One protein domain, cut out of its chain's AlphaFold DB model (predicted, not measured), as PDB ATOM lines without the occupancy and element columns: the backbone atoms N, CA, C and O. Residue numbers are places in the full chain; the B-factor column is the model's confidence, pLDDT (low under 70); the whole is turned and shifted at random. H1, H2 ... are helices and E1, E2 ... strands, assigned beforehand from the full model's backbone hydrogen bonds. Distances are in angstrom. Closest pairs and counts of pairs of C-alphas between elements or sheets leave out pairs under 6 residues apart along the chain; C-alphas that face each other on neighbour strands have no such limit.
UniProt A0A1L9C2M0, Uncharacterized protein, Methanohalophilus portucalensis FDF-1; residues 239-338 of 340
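Overview. This is residues 239 to 338 of the 340 residues of an uncharacterized protein of Methanohalophilus portucalensis FDF-1 (UniProt A0A1L9C2M0). Two small three-stranded antiparallel sheets stand next to each other, meeting loosely where E6, at the edge of one, comes near E2, at the edge of the other. H1 runs along one face of the sheet E4 E5 E6 at one end of the longest axis, while the short helices H2, H3 and H4 lie round the borders of the sheet E2 E1 E3; the link between E1 and E2 reaches the far end from H1. The printed part has 100 residues with four named helices and six named strands, in the order H1 H2 E1 E2 H3 E3 H4 E4 E5 E6, and its class is mixed, helices and strands. It is compact, with a radius of gyration of the C-alphas of 13.1 A, and rounded, spanning 35 by 27 by 23 A.

Arrangement. E4, residues 312 to 318, E5, residues 321 to 326, and E6, residues 336 to 338, form a meander, each strand the antiparallel neighbour of the one before. E4 and E5 are a hairpin, with N 315 and O 323 within hydrogen-bond range at 3.0 A. E5 and E6 are also a hairpin, with N 336 and O 324 at 2.8 A. H1, residues 239 to 250, is on this sheet at a height over the sheet of 9.2 A, and the two form two layers, a helix on one face of a sheet. H1 lies over E5 and, only just, over E4, with 3 of its 12 C-alphas falling on E4. It runs along the strands, at 20 degrees to E5 on the local plane; the closest C-alphas of H1 and E4 are those of Ala 248 and Ile 314, 7.0 A apart. The second sheet has the order E2 E1 E3, made of E2, residues 283 to 287, E1, residues 267 to 272, and E3, residues 298 to 301. E1 and E2 are a hairpin, with N 270 and O 284 within hydrogen-bond range at 2.8 A; between E1 and E3, N 299 and O 271 are 2.8 A apart. E2, H3, residues 291 to 294, and E3 form a split strand-helix-strand unit, two strands of one sheet that are not neighbours, with a helix between them along the chain and E1 between them in the sheet, and its crossover is right-handed. The closest C-alphas of E2 and E6 are those of Ile 285 and Met 338, 7.3 A apart. H2, residues 258 to 263, is on the sheet E2 E1 E3 but over none of its strands; its closest C-alphas to E1 are those of Phe 261 and Met 267, at 5.3 A. H3 only grazes this sheet with residues 292 to 293, as does H4, residues 304 to 309, with residues 304 to 307. H1 and H2 are close but not clearly touching, the C-alphas of Leu 247 and Phe 260 being closest at 7.8 A. In H1, H2 and H4 every O i to N i+4 pair is within hydrogen-bond range; H3 is too short for such a pair.

Along the chain. E4 is 17.7 A long from first to last C-alpha, E5 16.7 A, H1 16.3 A, E1 14.6 A and E2 13.2 A. H1 begins with C-alpha 239 at (226.446, 224.091, 201.139), E1 with C-alpha 267 at (237.234, 219.587, 215.118), and E6 ends with C-alpha 338 at (239.459, 227.040, 211.389).

Size, cuts and confidence. The two C-alphas farthest apart are those of Glu 239 and Asn 276, at 36.7 A. The printed part has no cut, and no link between its named elements is long. The mean pLDDT of the printed part is 83.7; residues 274 to 281, residues 330 to 331 and residue 333 are under 70.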
ATOM      1  N   GLU A 239     226.995 224.781 199.971       90.25
ATOM      2  CA  GLU A 239     226.446 224.091 201.139       90.25
ATOM      3  C   GLU A 239     227.389 224.184 202.336       90.25
ATOM      4  O   GLU A 239     226.961 224.501 203.452       90.25
ATOM      5  N   ARG A 240     228.693 223.982 202.108       86.75
ATOM      6  CA  ARG A 240     229.715 224.148 203.144       86.75
ATOM      7  C   ARG A 240     229.721 225.578 203.683       86.75
ATOM      8  O   ARG A 240     229.681 225.757 204.899       86.75
ATOM      9  N   ILE A 241     229.737 226.593 202.820       89.44
ATOM     10  CA  ILE A 241     229.714 228.010 203.222       89.44
ATOM     11  C   ILE A 241     228.433 228.334 204.005       89.44
ATOM     12  O   ILE A 241     228.499 228.935 205.079       89.44
ATOM     13  N   ASN A 242     227.278 227.872 203.528       91.94
ATOM     14  CA  ASN A 242     225.983 228.079 204.172       91.94
ATOM     15  C   ASN A 242     225.911 227.411 205.547       91.94
ATOM     16  O   ASN A 242     225.447 228.029 206.509       91.94
ATOM     17  N   ARG A 243     226.424 226.183 205.685       90.25
ATOM     18  CA  ARG A 243     226.525 225.489 206.976       90.25
ATOM     19  C   ARG A 243     227.385 226.277 207.959       90.25
ATOM     20  O   ARG A 243     226.977 226.459 209.105       90.25
ATOM     21  N   ARG A 244     228.539 226.786 207.514       89.25
ATOM     22  CA  ARG A 244     229.427 227.617 208.342       89.25
ATOM     23  C   ARG A 244     228.741 228.901 208.790       89.25
ATOM     24  O   ARG A 244     228.792 229.221 209.971       89.25
ATOM     25  N   LYS A 245     228.048 229.589 207.881       91.81
ATOM     26  CA  LYS A 245     227.291 230.813 208.178       91.81
ATOM     27  C   LYS A 245     226.174 230.565 209.195       91.81
ATOM     28  O   LYS A 245     226.044 231.325 210.149       91.81
ATOM     29  N   LYS A 246     225.400 229.484 209.034       94.19
ATOM     30  CA  LYS A 246     224.360 229.079 209.998       94.19
ATOM     31  C   LYS A 246     224.954 228.795 211.378       94.19
ATOM     32  O   LYS A 246     224.412 229.248 212.381       94.19
ATOM     33  N   LEU A 247     226.072 228.075 211.421       92.31
ATOM     34  CA  LEU A 247     226.735 227.713 212.670       92.31
ATOM     35  C   LEU A 247     227.371 228.935 213.356       92.31
ATOM     36  O   LEU A 247     227.211 229.085 214.560       92.31
ATOM     37  N   ALA A 248     227.982 229.849 212.593       91.94
ATOM     38  CA  ALA A 248     228.480 231.130 213.096       91.94
ATOM     39  C   ALA A 248     227.364 231.987 213.694       91.94
ATOM     40  O   ALA A 248     227.500 232.492 214.801       91.94
ATOM     41  N   LYS A 249     226.242 232.115 212.973       93.62
ATOM     42  CA  LYS A 249     225.087 232.899 213.424       93.62
ATOM     43  C   LYS A 249     224.481 232.331 214.707       93.62
ATOM     44  O   LYS A 249     224.072 233.106 215.559       93.62
ATOM     45  N   LYS A 250     224.431 231.001 214.837       95.06
ATOM     46  CA  LYS A 250     223.890 230.337 216.029       95.06
ATOM     47  C   LYS A 250     224.693 230.658 217.293       95.06
ATOM     48  O   LYS A 250     224.083 230.857 218.326       95.06
ATOM     49  N   TYR A 251     226.019 230.697 217.196       92.69
ATOM     50  CA  TYR A 251     226.925 230.918 218.331       92.69
ATOM     51  C   TYR A 251     227.445 232.364 218.391       92.69
ATOM     52  O   TYR A 251     228.519 232.634 218.928       92.69
ATOM     53  N   ASN A 252     226.735 233.310 217.772       90.31
ATOM     54  CA  ASN A 252     227.171 234.698 217.732       90.31
ATOM     55  C   ASN A 252     227.018 235.344 219.115       90.31
ATOM     56  O   ASN A 252     225.899 235.492 219.594       90.31
ATOM     57  N   GLY A 253     228.134 235.750 219.722       83.81
ATOM     58  CA  GLY A 253     228.155 236.318 221.075       83.81
ATOM     59  C   GLY A 253     228.115 235.280 222.204       83.81
ATOM     60  O   GLY A 253     228.122 235.666 223.367       83.81
ATOM     61  N   GLU A 254     228.115 233.986 221.879       88.12
ATOM     62  CA  GLU A 254     228.140 232.892 222.853       88.12
ATOM     63  C   GLU A 254     229.529 232.241 222.930       88.12
ATOM     64  O   GLU A 254     230.309 232.264 221.969       88.12
ATOM     65  N   TYR A 255     229.825 231.609 224.069       90.25
ATOM     66  CA  TYR A 255     230.998 230.749 224.191       90.25
ATOM     67  C   TYR A 255     230.793 229.429 223.443       90.25
ATOM     68  O   TYR A 255     229.706 228.852 223.425       90.25
ATOM     69  N   LEU A 256     231.862 228.932 222.828       91.94
ATOM     70  CA  LEU A 256     231.836 227.692 222.065       91.94
ATOM     71  C   LEU A 256     231.913 226.495 223.000       91.94
ATOM     72  O   LEU A 256     232.876 226.329 223.746       91.94
ATOM     73  N   ASP A 257     230.911 225.633 222.893       91.06
ATOM     74  CA  ASP A 257     230.793 224.398 223.652       91.06
ATOM     75  C   ASP A 257     231.293 223.184 222.853       91.06
ATOM     76  O   ASP A 257     231.603 223.248 221.658       91.06
ATOM     77  N   MET A 258     231.339 222.017 223.497       88.44
ATOM     78  CA  MET A 258     231.725 220.778 222.818       88.44
ATOM     79  C   MET A 258     230.779 220.438 221.644       88.44
ATOM     80  O   MET A 258     231.196 219.810 220.663       88.44
ATOM     81  N   ASN A 259     229.512 220.869 221.692       90.62
ATOM     82  CA  ASN A 259     228.557 220.633 220.610       90.62
ATOM     83  C   ASN A 259     228.871 221.451 219.356       90.62
ATOM     84  O   ASN A 259     228.709 220.924 218.249       90.62
ATOM     85  N   PHE A 260     229.357 222.686 219.502       93.50
ATOM     86  CA  PHE A 260     229.860 223.489 218.392       93.50
ATOM     87  C   PHE A 260     230.949 222.720 217.639       93.50
ATOM     88  O   PHE A 260     230.832 222.488 216.434       93.50
ATOM     89  N   PHE A 261     231.964 222.242 218.362       90.06
ATOM     90  CA  PHE A 261     233.114 221.538 217.788       90.06
ATOM     91  C   PHE A 261     232.722 220.223 217.092       90.06
ATOM     92  O   PHE A 261     233.207 219.927 215.994       90.06
ATOM     93  N   LYS A 262     231.754 219.479 217.652       87.44
ATOM     94  CA  LYS A 262     231.146 218.305 216.999       87.44
ATOM     95  C   LYS A 262     230.460 218.687 215.679       87.44
ATOM     96  O   LYS A 262     230.742 218.086 214.639       87.44
ATOM     97  N   LYS A 263     229.603 219.717 215.692       89.44
ATOM     98  CA  LYS A 263     228.829 220.180 214.520       89.44
ATOM     99  C   LYS A 263     229.686 220.840 213.441       89.44
ATOM    100  O   LYS A 263     229.296 220.814 212.272       89.44
ATOM    101  N   TRP A 264     230.841 221.393 213.803       84.25
ATOM    102  CA  TRP A 264     231.760 222.074 212.890       84.25
ATOM    103  C   TRP A 264     232.511 221.124 211.937       84.25
ATOM    104  O   TRP A 264     233.055 221.573 210.934       84.25
ATOM    105  N   GLY A 265     232.499 219.814 212.203       81.62
ATOM    106  CA  GLY A 265     233.133 218.807 211.343       81.62
ATOM    107  C   GLY A 265     234.213 218.002 212.055       81.62
ATOM    108  O   GLY A 265     235.296 217.811 211.511       81.62
ATOM    109  N   ASN A 266     233.927 217.538 213.277       78.81
ATOM    110  CA  ASN A 266     234.868 216.770 214.099       78.81
ATOM    111  C   ASN A 266     236.178 217.511 214.422       78.81
ATOM    112  O   ASN A 266     237.219 216.877 214.608       78.81
ATOM    113  N   MET A 267     236.132 218.840 214.520       87.50
ATOM    114  CA  MET A 267     237.234 219.587 215.118       87.50
ATOM    115  C   MET A 267     237.208 219.381 216.631       87.50
ATOM    116  O   MET A 267     236.139 219.209 217.211       87.50
ATOM    117  N   ILE A 268     238.372 219.383 217.270       89.62
ATOM    118  CA  ILE A 268     238.507 219.317 218.720       89.62
ATOM    119  C   ILE A 268     239.628 220.249 219.186       89.62
ATOM    120  O   ILE A 268     240.710 220.247 218.591       89.62
ATOM    121  N   PRO A 269     239.397 221.038 220.246       89.75
ATOM    122  CA  PRO A 269     240.462 221.772 220.895       89.75
ATOM    123  C   PRO A 269     241.382 220.784 221.627       89.75
ATOM    124  O   PRO A 269     240.942 219.880 222.348       89.75
ATOM    125  N   VAL A 270     242.683 220.941 221.432       89.31
ATOM    126  CA  VAL A 270     243.722 220.087 222.000       89.31
ATOM    127  C   VAL A 270     244.866 220.922 222.545       89.31
ATOM    128  O   VAL A 270     245.226 221.954 221.984       89.31
ATOM    129  N   ARG A 271     245.481 220.447 223.630       85.75
ATOM    130  CA  ARG A 271     246.706 221.052 224.152       85.75
ATOM    131  C   ARG A 271     247.908 220.421 223.464       85.75
ATOM    132  O   ARG A 271     248.072 219.198 223.511       85.75
ATOM    133  N   VAL A 272     248.769 221.226 222.853       83.38
ATOM    134  CA  VAL A 272     249.960 220.714 222.160       83.38
ATOM    135  C   VAL A 272     251.148 220.546 223.113       83.38
ATOM    136  O   VAL A 272     251.313 221.292 224.085       83.38
ATOM    137  N   LYS A 273     252.012 219.556 222.848       75.25
ATOM    138  CA  LYS A 273     253.252 219.334 223.621       75.25
ATOM    139  C   LYS A 273     254.336 220.383 223.326       75.25
ATOM    140  O   LYS A 273     255.231 220.555 224.148       75.25
ATOM    141  N   GLY A 274     254.200 221.116 222.218       63.06
ATOM    142  CA  GLY A 274     255.113 222.167 221.765       63.06
ATOM    143  C   GLY A 274     256.342 221.622 221.027       63.06
ATOM    144  O   GLY A 274     257.060 220.774 221.549       63.06
ATOM    145  N   LYS A 275     256.590 222.140 219.818       59.00
ATOM    146  CA  LYS A 275     257.879 222.117 219.097       59.00
ATOM    147  C   LYS A 275     257.913 223.298 218.122       59.00
ATOM    148  O   LYS A 275     256.935 223.539 217.419       59.00
ATOM    149  N   ASN A 276     259.055 223.986 218.062       56.12
ATOM    150  CA  ASN A 276     259.450 225.041 217.113       56.12
ATOM    151  C   ASN A 276     258.512 226.264 216.962       56.12
ATOM    152  O   ASN A 276     258.953 227.374 217.240       56.12
ATOM    153  N   ALA A 277     257.262 226.092 216.516       56.81
ATOM    154  CA  ALA A 277     256.339 227.177 216.148       56.81
ATOM    155  C   ALA A 277     255.155 227.379 217.114       56.81
ATOM    156  O   ALA A 277     254.498 228.413 217.048       56.81
ATOM    157  N   VAL A 278     254.887 226.420 218.005       59.41
ATOM    158  CA  VAL A 278     253.771 226.490 218.965       59.41
ATOM    159  C   VAL A 278     254.318 226.327 220.379       59.41
ATOM    160  O   VAL A 278     255.126 225.418 220.621       59.41
ATOM    161  N   LYS A 279     253.931 227.209 221.311       64.75
ATOM    162  CA  LYS A 279     254.454 227.146 222.678       64.75
ATOM    163  C   LYS A 279     253.876 225.916 223.368       64.75
ATOM    164  O   LYS A 279     252.737 225.503 223.152       64.75
ATOM    165  N   LYS A 280     254.699 225.286 224.204       69.94
ATOM    166  CA  LYS A 280     254.273 224.156 225.029       69.94
ATOM    167  C   LYS A 280     253.094 224.599 225.895       69.94
ATOM    168  O   LYS A 280     253.246 225.510 226.700       69.94
ATOM    169  N   GLY A 281     251.956 223.924 225.754       66.00
ATOM    170  CA  GLY A 281     250.744 224.245 226.507       66.00
ATOM    171  C   GLY A 281     249.724 225.116 225.774       66.00
ATOM    172  O   GLY A 281     248.613 225.227 226.289       66.00
ATOM    173  N   ASP A 282     250.045 225.644 224.587       79.06
ATOM    174  CA  ASP A 282     249.062 226.347 223.759       79.06
ATOM    175  C   ASP A 282     247.923 225.403 223.352       79.06
ATOM    176  O   ASP A 282     248.090 224.175 223.235       79.06
ATOM    177  N   ILE A 283     246.752 225.999 223.138       83.19
ATOM    178  CA  ILE A 283     245.569 225.289 222.665       83.19
ATOM    179  C   ILE A 283     245.411 225.519 221.166       83.19
ATOM    180  O   ILE A 283     245.351 226.653 220.698       83.19
ATOM    181  N   GLU A 284     245.305 224.423 220.421       85.31
ATOM    182  CA  GLU A 284     245.021 224.412 218.987       85.31
ATOM    183  C   GLU A 284     243.690 223.704 218.736       85.31
ATOM    184  O   GLU A 284     243.314 222.798 219.476       85.31
ATOM    185  N   ILE A 285     242.970 224.086 217.680       87.81
ATOM    186  CA  ILE A 285     241.729 223.412 217.275       87.81
ATOM    187  C   ILE A 285     242.015 222.623 216.002       87.81
ATOM    188  O   ILE A 285     242.256 223.202 214.944       87.81
ATOM    189  N   LEU A 286     242.001 221.294 216.106       86.62
ATOM    190  CA  LEU A 286     242.421 220.388 215.036       86.62
ATOM    191  C   LEU A 286     241.310 219.400 214.681       86.62
ATOM    192  O   LEU A 286     240.525 218.999 215.536       86.62
ATOM    193  N   SER A 287     241.274 218.960 213.424       87.81
ATOM    194  CA  SER A 287     240.426 217.832 213.019       87.81
ATOM    195  C   SER A 287     240.922 216.551 213.683       87.81
ATOM    196  O   SER A 287     242.131 216.338 213.764       87.81
ATOM    197  N   LYS A 288     240.009 215.662 214.096       85.69
ATOM    198  CA  LYS A 288     240.359 214.331 214.633       85.69
ATOM    199  C   LYS A 288     241.279 213.512 213.713       85.69
ATOM    200  O   LYS A 288     242.001 212.662 214.216       85.69
ATOM    201  N   ASN A 289     241.267 213.785 212.406       87.12
ATOM    202  CA  ASN A 289     242.067 213.073 211.402       87.12
ATOM    203  C   ASN A 289     243.434 213.730 211.131       87.12
ATOM    204  O   ASN A 289     244.109 213.372 210.173       87.12
ATOM    205  N   ASN A 290     243.829 214.739 211.908       88.44
ATOM    206  CA  ASN A 290     245.097 215.431 211.706       88.44
ATOM    207  C   ASN A 290     246.296 214.518 212.062       88.44
ATOM    208  O   ASN A 290     246.298 213.874 213.111       88.44
ATOM    209  N   GLU A 291     247.338 214.487 211.225       88.38
ATOM    210  CA  GLU A 291     248.545 213.660 211.436       88.38
ATOM    211  C   GLU A 291     249.287 213.969 212.750       88.38
ATOM    212  O   GLU A 291     250.025 213.139 213.275       88.38
ATOM    213  N   GLU A 292     249.078 215.143 213.341       84.31
ATOM    214  CA  GLU A 292     249.684 215.507 214.624       84.31
ATOM    215  C   GLU A 292     249.201 214.612 215.786       84.31
ATOM    216  O   GLU A 292     249.901 214.481 216.797       84.31
ATOM    217  N   PHE A 293     248.045 213.944 215.633       84.62
ATOM    218  CA  PHE A 293     247.590 212.902 216.558       84.62
ATOM    219  C   PHE A 293     248.481 211.658 216.488       84.62
ATOM    220  O   PHE A 293     248.946 211.199 217.531       84.62
ATOM    221  N   SER A 294     248.762 211.135 215.289       86.44
ATOM    222  CA  SER A 294     249.594 209.934 215.117       86.44
ATOM    223  C   SER A 294     251.066 210.198 215.435       86.44
ATOM    224  O   SER A 294     251.743 209.332 215.981       86.44
ATOM    225  N   ARG A 295     251.548 211.424 215.203       84.75
ATOM    226  CA  ARG A 295     252.904 211.867 215.578       84.75
ATOM    227  C   ARG A 295     253.101 212.063 217.088       84.75
ATOM    228  O   ARG A 295     254.212 212.341 217.533       84.75
ATOM    229  N   GLY A 296     252.040 211.972 217.898       84.50
ATOM    230  CA  GLY A 296     252.122 212.113 219.356       84.50
ATOM    231  C   GLY A 296     252.447 213.532 219.844       84.50
ATOM    232  O   GLY A 296     252.841 213.710 221.004       84.50
ATOM    233  N   HIS A 297     252.275 214.544 218.985       82.56
ATOM    234  CA  HIS A 297     252.532 215.958 219.288       82.56
ATOM    235  C   HIS A 297     251.424 216.605 220.135       82.56
ATOM    236  O   HIS A 297     251.590 217.701 220.681       82.56
ATOM    237  N   ILE A 298     250.309 215.901 220.311       83.81
ATOM    238  CA  ILE A 298     249.181 216.318 221.136       83.81
ATOM    239  C   ILE A 298     249.352 215.761 222.553       83.81
ATOM    240  O   ILE A 298     249.638 214.579 222.744       83.81
ATOM    241  N   LYS A 299     249.219 216.627 223.567       80.69
ATOM    242  CA  LYS A 299     249.355 216.246 224.980       80.69
ATOM    243  C   LYS A 299     248.104 215.525 225.461       80.69
ATOM    244  O   LYS A 299     248.210 214.442 226.016       80.69
ATOM    245  N   HIS A 300     246.948 216.149 225.267       83.12
ATOM    246  CA  HIS A 300     245.637 215.577 225.551       83.12
ATOM    247  C   HIS A 300     244.542 216.394 224.856       83.12
ATOM    248  O   HIS A 300     244.736 217.563 224.502       83.12
ATOM    249  N   LYS A 301     243.382 215.761 224.683       88.06
ATOM    250  CA  LYS A 301     242.147 216.421 224.251       88.06
ATOM    251  C   LYS A 301     241.565 217.200 225.429       88.06
ATOM    252  O   LYS A 301     241.589 216.700 226.552       88.06
ATOM    253  N   LEU A 302     241.068 218.409 225.183       86.06
ATOM    254  CA  LEU A 302     240.369 219.169 226.218       86.06
ATOM    255  C   LEU A 302     238.999 218.522 226.464       86.06
ATOM    256  O   LEU A 302     238.304 218.144 225.519       86.06
ATOM    257  N   ASN A 303     238.647 218.343 227.736       87.69
ATOM    258  CA  ASN A 303     237.310 217.908 228.129       87.69
ATOM    259  C   ASN A 303     236.346 219.106 228.082       87.69
ATOM    260  O   ASN A 303     236.763 220.245 227.882       87.69
ATOM    261  N   GLU A 304     235.055 218.848 228.258       86.88
ATOM    262  CA  GLU A 304     234.019 219.880 228.167       86.88
ATOM    263  C   GLU A 304     234.223 221.022 229.172       86.88
ATOM    264  O   GLU A 304     234.169 222.187 228.787       86.88
ATOM    265  N   TYR A 305     234.583 220.701 230.418       83.44
ATOM    266  CA  TYR A 305     234.890 221.699 231.447       83.44
ATOM    267  C   TYR A 305     236.029 222.641 231.030       83.44
ATOM    268  O   TYR A 305     235.904 223.861 231.124       83.44
ATOM    269  N   HIS A 306     237.130 222.094 230.511       82.56
ATOM    270  CA  HIS A 306     238.252 222.909 230.054       82.56
ATOM    271  C   HIS A 306     237.896 223.766 228.836       82.56
ATOM    272  O   HIS A 306     238.420 224.865 228.708       82.56
ATOM    273  N   ILE A 307     237.016 223.292 227.947       85.19
ATOM    274  CA  ILE A 307     236.549 224.083 226.800       85.19
ATOM    275  C   ILE A 307     235.799 225.327 227.278       85.19
ATOM    276  O   ILE A 307     236.109 226.425 226.816       85.19
ATOM    277  N   TYR A 308     234.884 225.170 228.239       81.50
ATOM    278  CA  TYR A 308     234.173 226.300 228.837       81.50
ATOM    279  C   TYR A 308     235.122 227.258 229.564       81.50
ATOM    280  O   TYR A 308     235.046 228.466 229.356       81.50
ATOM    281  N   ALA A 309     236.074 226.733 230.343       78.75
ATOM    282  CA  ALA A 309     237.058 227.548 231.061       78.75
ATOM    283  C   ALA A 309     237.985 228.360 230.132       78.75
ATOM    284  O   ALA A 309     238.547 229.377 230.539       78.75
ATOM    285  N   CYS A 310     238.160 227.926 228.880       80.19
ATOM    286  CA  CYS A 310     238.916 228.664 227.870       80.19
ATOM    287  C   CYS A 310     238.105 229.757 227.161       80.19
ATOM    288  O   CYS A 310     238.686 230.474 226.361       80.19
ATOM    289  N   GLY A 311     236.791 229.882 227.385       86.44
ATOM    290  CA  GLY A 311     235.998 230.996 226.848       86.44
ATOM    291  C   GLY A 311     236.171 231.230 225.341       86.44
ATOM    292  O   GLY A 311     236.313 232.373 224.897       86.44
ATOM    293  N   PHE A 312     236.228 230.157 224.544       90.56
ATOM    294  CA  PHE A 312     236.367 230.283 223.094       90.56
ATOM    295  C   PHE A 312     235.160 231.002 222.510       90.56
ATOM    296  O   PHE A 312     234.031 230.690 222.868       90.56
ATOM    297  N   ALA A 313     235.385 231.900 221.557       90.69
ATOM    298  CA  ALA A 313     234.314 232.582 220.849       90.69
ATOM    299  C   ALA A 313     234.654 232.799 219.377       90.69
ATOM    300  O   ALA A 313     235.822 232.847 218.970       90.69
ATOM    301  N   ILE A 314     233.606 232.953 218.572       91.25
ATOM    302  CA  ILE A 314     233.724 233.305 217.159       91.25
ATOM    303  C   ILE A 314     233.966 234.804 217.060       91.25
ATOM    304  O   ILE A 314     233.127 235.602 217.461       91.25
ATOM    305  N   VAL A 315     235.106 235.185 216.488       90.94
ATOM    306  CA  VAL A 315     235.457 236.600 216.283       90.94
ATOM    307  C   VAL A 315     235.152 237.075 214.869       90.94
ATOM    308  O   VAL A 315     234.956 238.264 214.642       90.94
ATOM    309  N   ASN A 316     235.159 236.161 213.895       89.69
ATOM    310  CA  ASN A 316     234.827 236.455 212.506       89.69
ATOM    311  C   ASN A 316     234.531 235.153 211.739       89.69
ATOM    312  O   ASN A 316     234.919 234.067 212.172       89.69
ATOM    313  N   TYR A 317     233.917 235.242 210.564       90.19
ATOM    314  CA  TYR A 317     233.789 234.124 209.637       90.19
ATOM    315  C   TYR A 317     233.945 234.593 208.190       90.19
ATOM    316  O   TYR A 317     233.605 235.716 207.834       90.19
ATOM    317  N   THR A 318     234.463 233.715 207.342       90.06
ATOM    318  CA  THR A 318     234.646 233.959 205.911       90.06
ATOM    319  C   THR A 318     234.202 232.731 205.115       90.06
ATOM    320  O   THR A 318     234.009 231.654 205.692       90.06
ATOM    321  N   PRO A 319     234.082 232.817 203.776       86.50
ATOM    322  CA  PRO A 319     233.829 231.635 202.953       86.50
ATOM    323  C   PRO A 319     234.857 230.512 203.173       86.50
ATOM    324  O   PRO A 319     234.540 229.337 203.001       86.50
ATOM    325  N   GLN A 320     236.082 230.845 203.602       84.25
ATOM    326  CA  GLN A 320     237.165 229.891 203.848       84.25
ATOM    327  C   GLN A 320     237.092 229.201 205.222       84.25
ATOM    328  O   GLN A 320     237.613 228.089 205.339       84.25
ATOM    329  N   GLY A 321     236.453 229.794 206.238       88.31
ATOM    330  CA  GLY A 321     236.383 229.205 207.581       88.31
ATOM    331  C   GLY A 321     235.796 230.119 208.662       88.31
ATOM    332  O   GLY A 321     235.298 231.203 208.371       88.31
ATOM    333  N   ILE A 322     235.867 229.681 209.921       87.62
ATOM    334  CA  ILE A 322     235.524 230.501 211.094       87.62
ATOM    335  C   ILE A 322     236.787 230.847 211.866       87.62
ATOM    336  O   ILE A 322     237.628 229.984 212.105       87.62
ATOM    337  N   TYR A 323     236.902 232.103 212.277       87.81
ATOM    338  CA  TYR A 323     237.937 232.558 213.186       87.81
ATOM    339  C   TYR A 323     237.470 232.395 214.628       87.81
ATOM    340  O   TYR A 323     236.459 232.976 215.025       87.81
ATOM    341  N   VAL A 324     238.243 231.643 215.408       87.81
ATOM    342  CA  VAL A 324     238.037 231.470 216.850       87.81
ATOM    343  C   VAL A 324     239.184 232.107 217.610       87.81
ATOM    344  O   VAL A 324     240.329 232.081 217.154       87.81
ATOM    345  N   ARG A 325     238.870 232.687 218.762       87.06
ATOM    346  CA  ARG A 325     239.847 233.157 219.743       87.06
ATOM    347  C   ARG A 325     239.371 232.753 221.136       87.06
ATOM    348  O   ARG A 325     238.173 232.630 221.370       87.06
ATOM    349  N   ASP A 326     240.316 232.550 222.036       85.81
ATOM    350  CA  ASP A 326     240.074 232.522 223.475       85.81
ATOM    351  C   ASP A 326     239.939 233.969 223.977       85.81
ATOM    352  O   ASP A 326     240.887 234.752 223.876       85.81
ATOM    353  N   ILE A 327     238.740 234.345 224.434       80.62
ATOM    354  CA  ILE A 327     238.465 235.704 224.933       80.62
ATOM    355  C   ILE A 327     239.159 235.949 226.277       80.62
ATOM    356  O   ILE A 327     239.522 237.084 226.577       80.62
ATOM    357  N   LEU A 328     239.353 234.898 227.073       77.25
ATOM    358  CA  LEU A 328     239.922 234.977 228.416       77.25
ATOM    359  C   LEU A 328     241.459 234.932 228.408       77.25
ATOM    360  O   LEU A 328     242.082 235.104 229.448       77.25
ATOM    361  N   GLU A 329     242.065 234.708 227.239       74.69
ATOM    362  CA  GLU A 329     243.512 234.616 227.008       74.69
ATOM    363  C   GLU A 329     244.218 233.511 227.821       74.69
ATOM    364  O   GLU A 329     245.437 233.533 228.015       74.69
ATOM    365  N   ASN A 330     243.461 232.490 228.224       68.00
ATOM    366  CA  ASN A 330     243.906 231.376 229.062       68.00
ATOM    367  C   ASN A 330     244.734 230.310 228.315       68.00
ATOM    368  O   ASN A 330     245.346 229.442 228.944       68.00
ATOM    369  N   GLY A 331     244.777 230.335 226.981       66.06
ATOM    370  CA  GLY A 331     245.544 229.361 226.202       66.06
ATOM    371  C   GLY A 331     245.672 229.607 224.698       66.06
ATOM    372  O   GLY A 331     246.643 229.128 224.109       66.06
ATOM    373  N   MET A 332     244.758 230.343 224.052       75.75
ATOM    374  CA  MET A 332     244.850 230.653 222.612       75.75
ATOM    375  C   MET A 332     245.037 232.154 222.375       75.75
ATOM    376  O   MET A 332     244.084 232.902 222.173       75.75
ATOM    377  N   LYS A 333     246.300 232.597 222.383       64.50
ATOM    378  CA  LYS A 333     246.667 234.028 222.331       64.50
ATOM    379  C   LYS A 333     246.352 234.716 221.001       64.50
ATOM    380  O   LYS A 333     246.204 235.932 220.955       64.50
ATOM    381  N   GLU A 334     246.249 233.953 219.917       75.19
ATOM    382  CA  GLU A 334     245.995 234.475 218.576       75.19
ATOM    383  C   GLU A 334     244.685 233.931 218.014       75.19
ATOM    384  O   GLU A 334     244.317 232.784 218.262       75.19
ATOM    385  N   LYS A 335     244.000 234.735 217.193       79.56
ATOM    386  CA  LYS A 335     242.848 234.248 216.428       79.56
ATOM    387  C   LYS A 335     243.297 233.156 215.458       79.56
ATOM    388  O   LYS A 335     244.232 233.348 214.678       79.56
ATOM    389  N   LYS A 336     242.596 232.029 215.452       79.69
ATOM    390  CA  LYS A 336     242.884 230.900 214.566       79.69
ATOM    391  C   LYS A 336     241.776 230.753 213.540       79.69
ATOM    392  O   LYS A 336     240.601 230.664 213.887       79.69
ATOM    393  N   LEU A 337     242.163 230.728 212.264       79.69
ATOM    394  CA  LEU A 337     241.249 230.389 211.180       79.69
ATOM    395  C   LEU A 337     241.056 228.876 211.144       79.69
ATOM    396  O   LEU A 337     241.949 228.135 210.737       79.69
ATOM    397  N   MET A 338     239.863 228.430 211.503       76.94
ATOM    398  CA  MET A 338     239.459 227.040 211.389       76.94
ATOM    399  C   MET A 338     238.868 226.796 210.006       76.94
ATOM    400  O   MET A 338     237.760 227.240 209.688       76.94
TER     401      MET A 338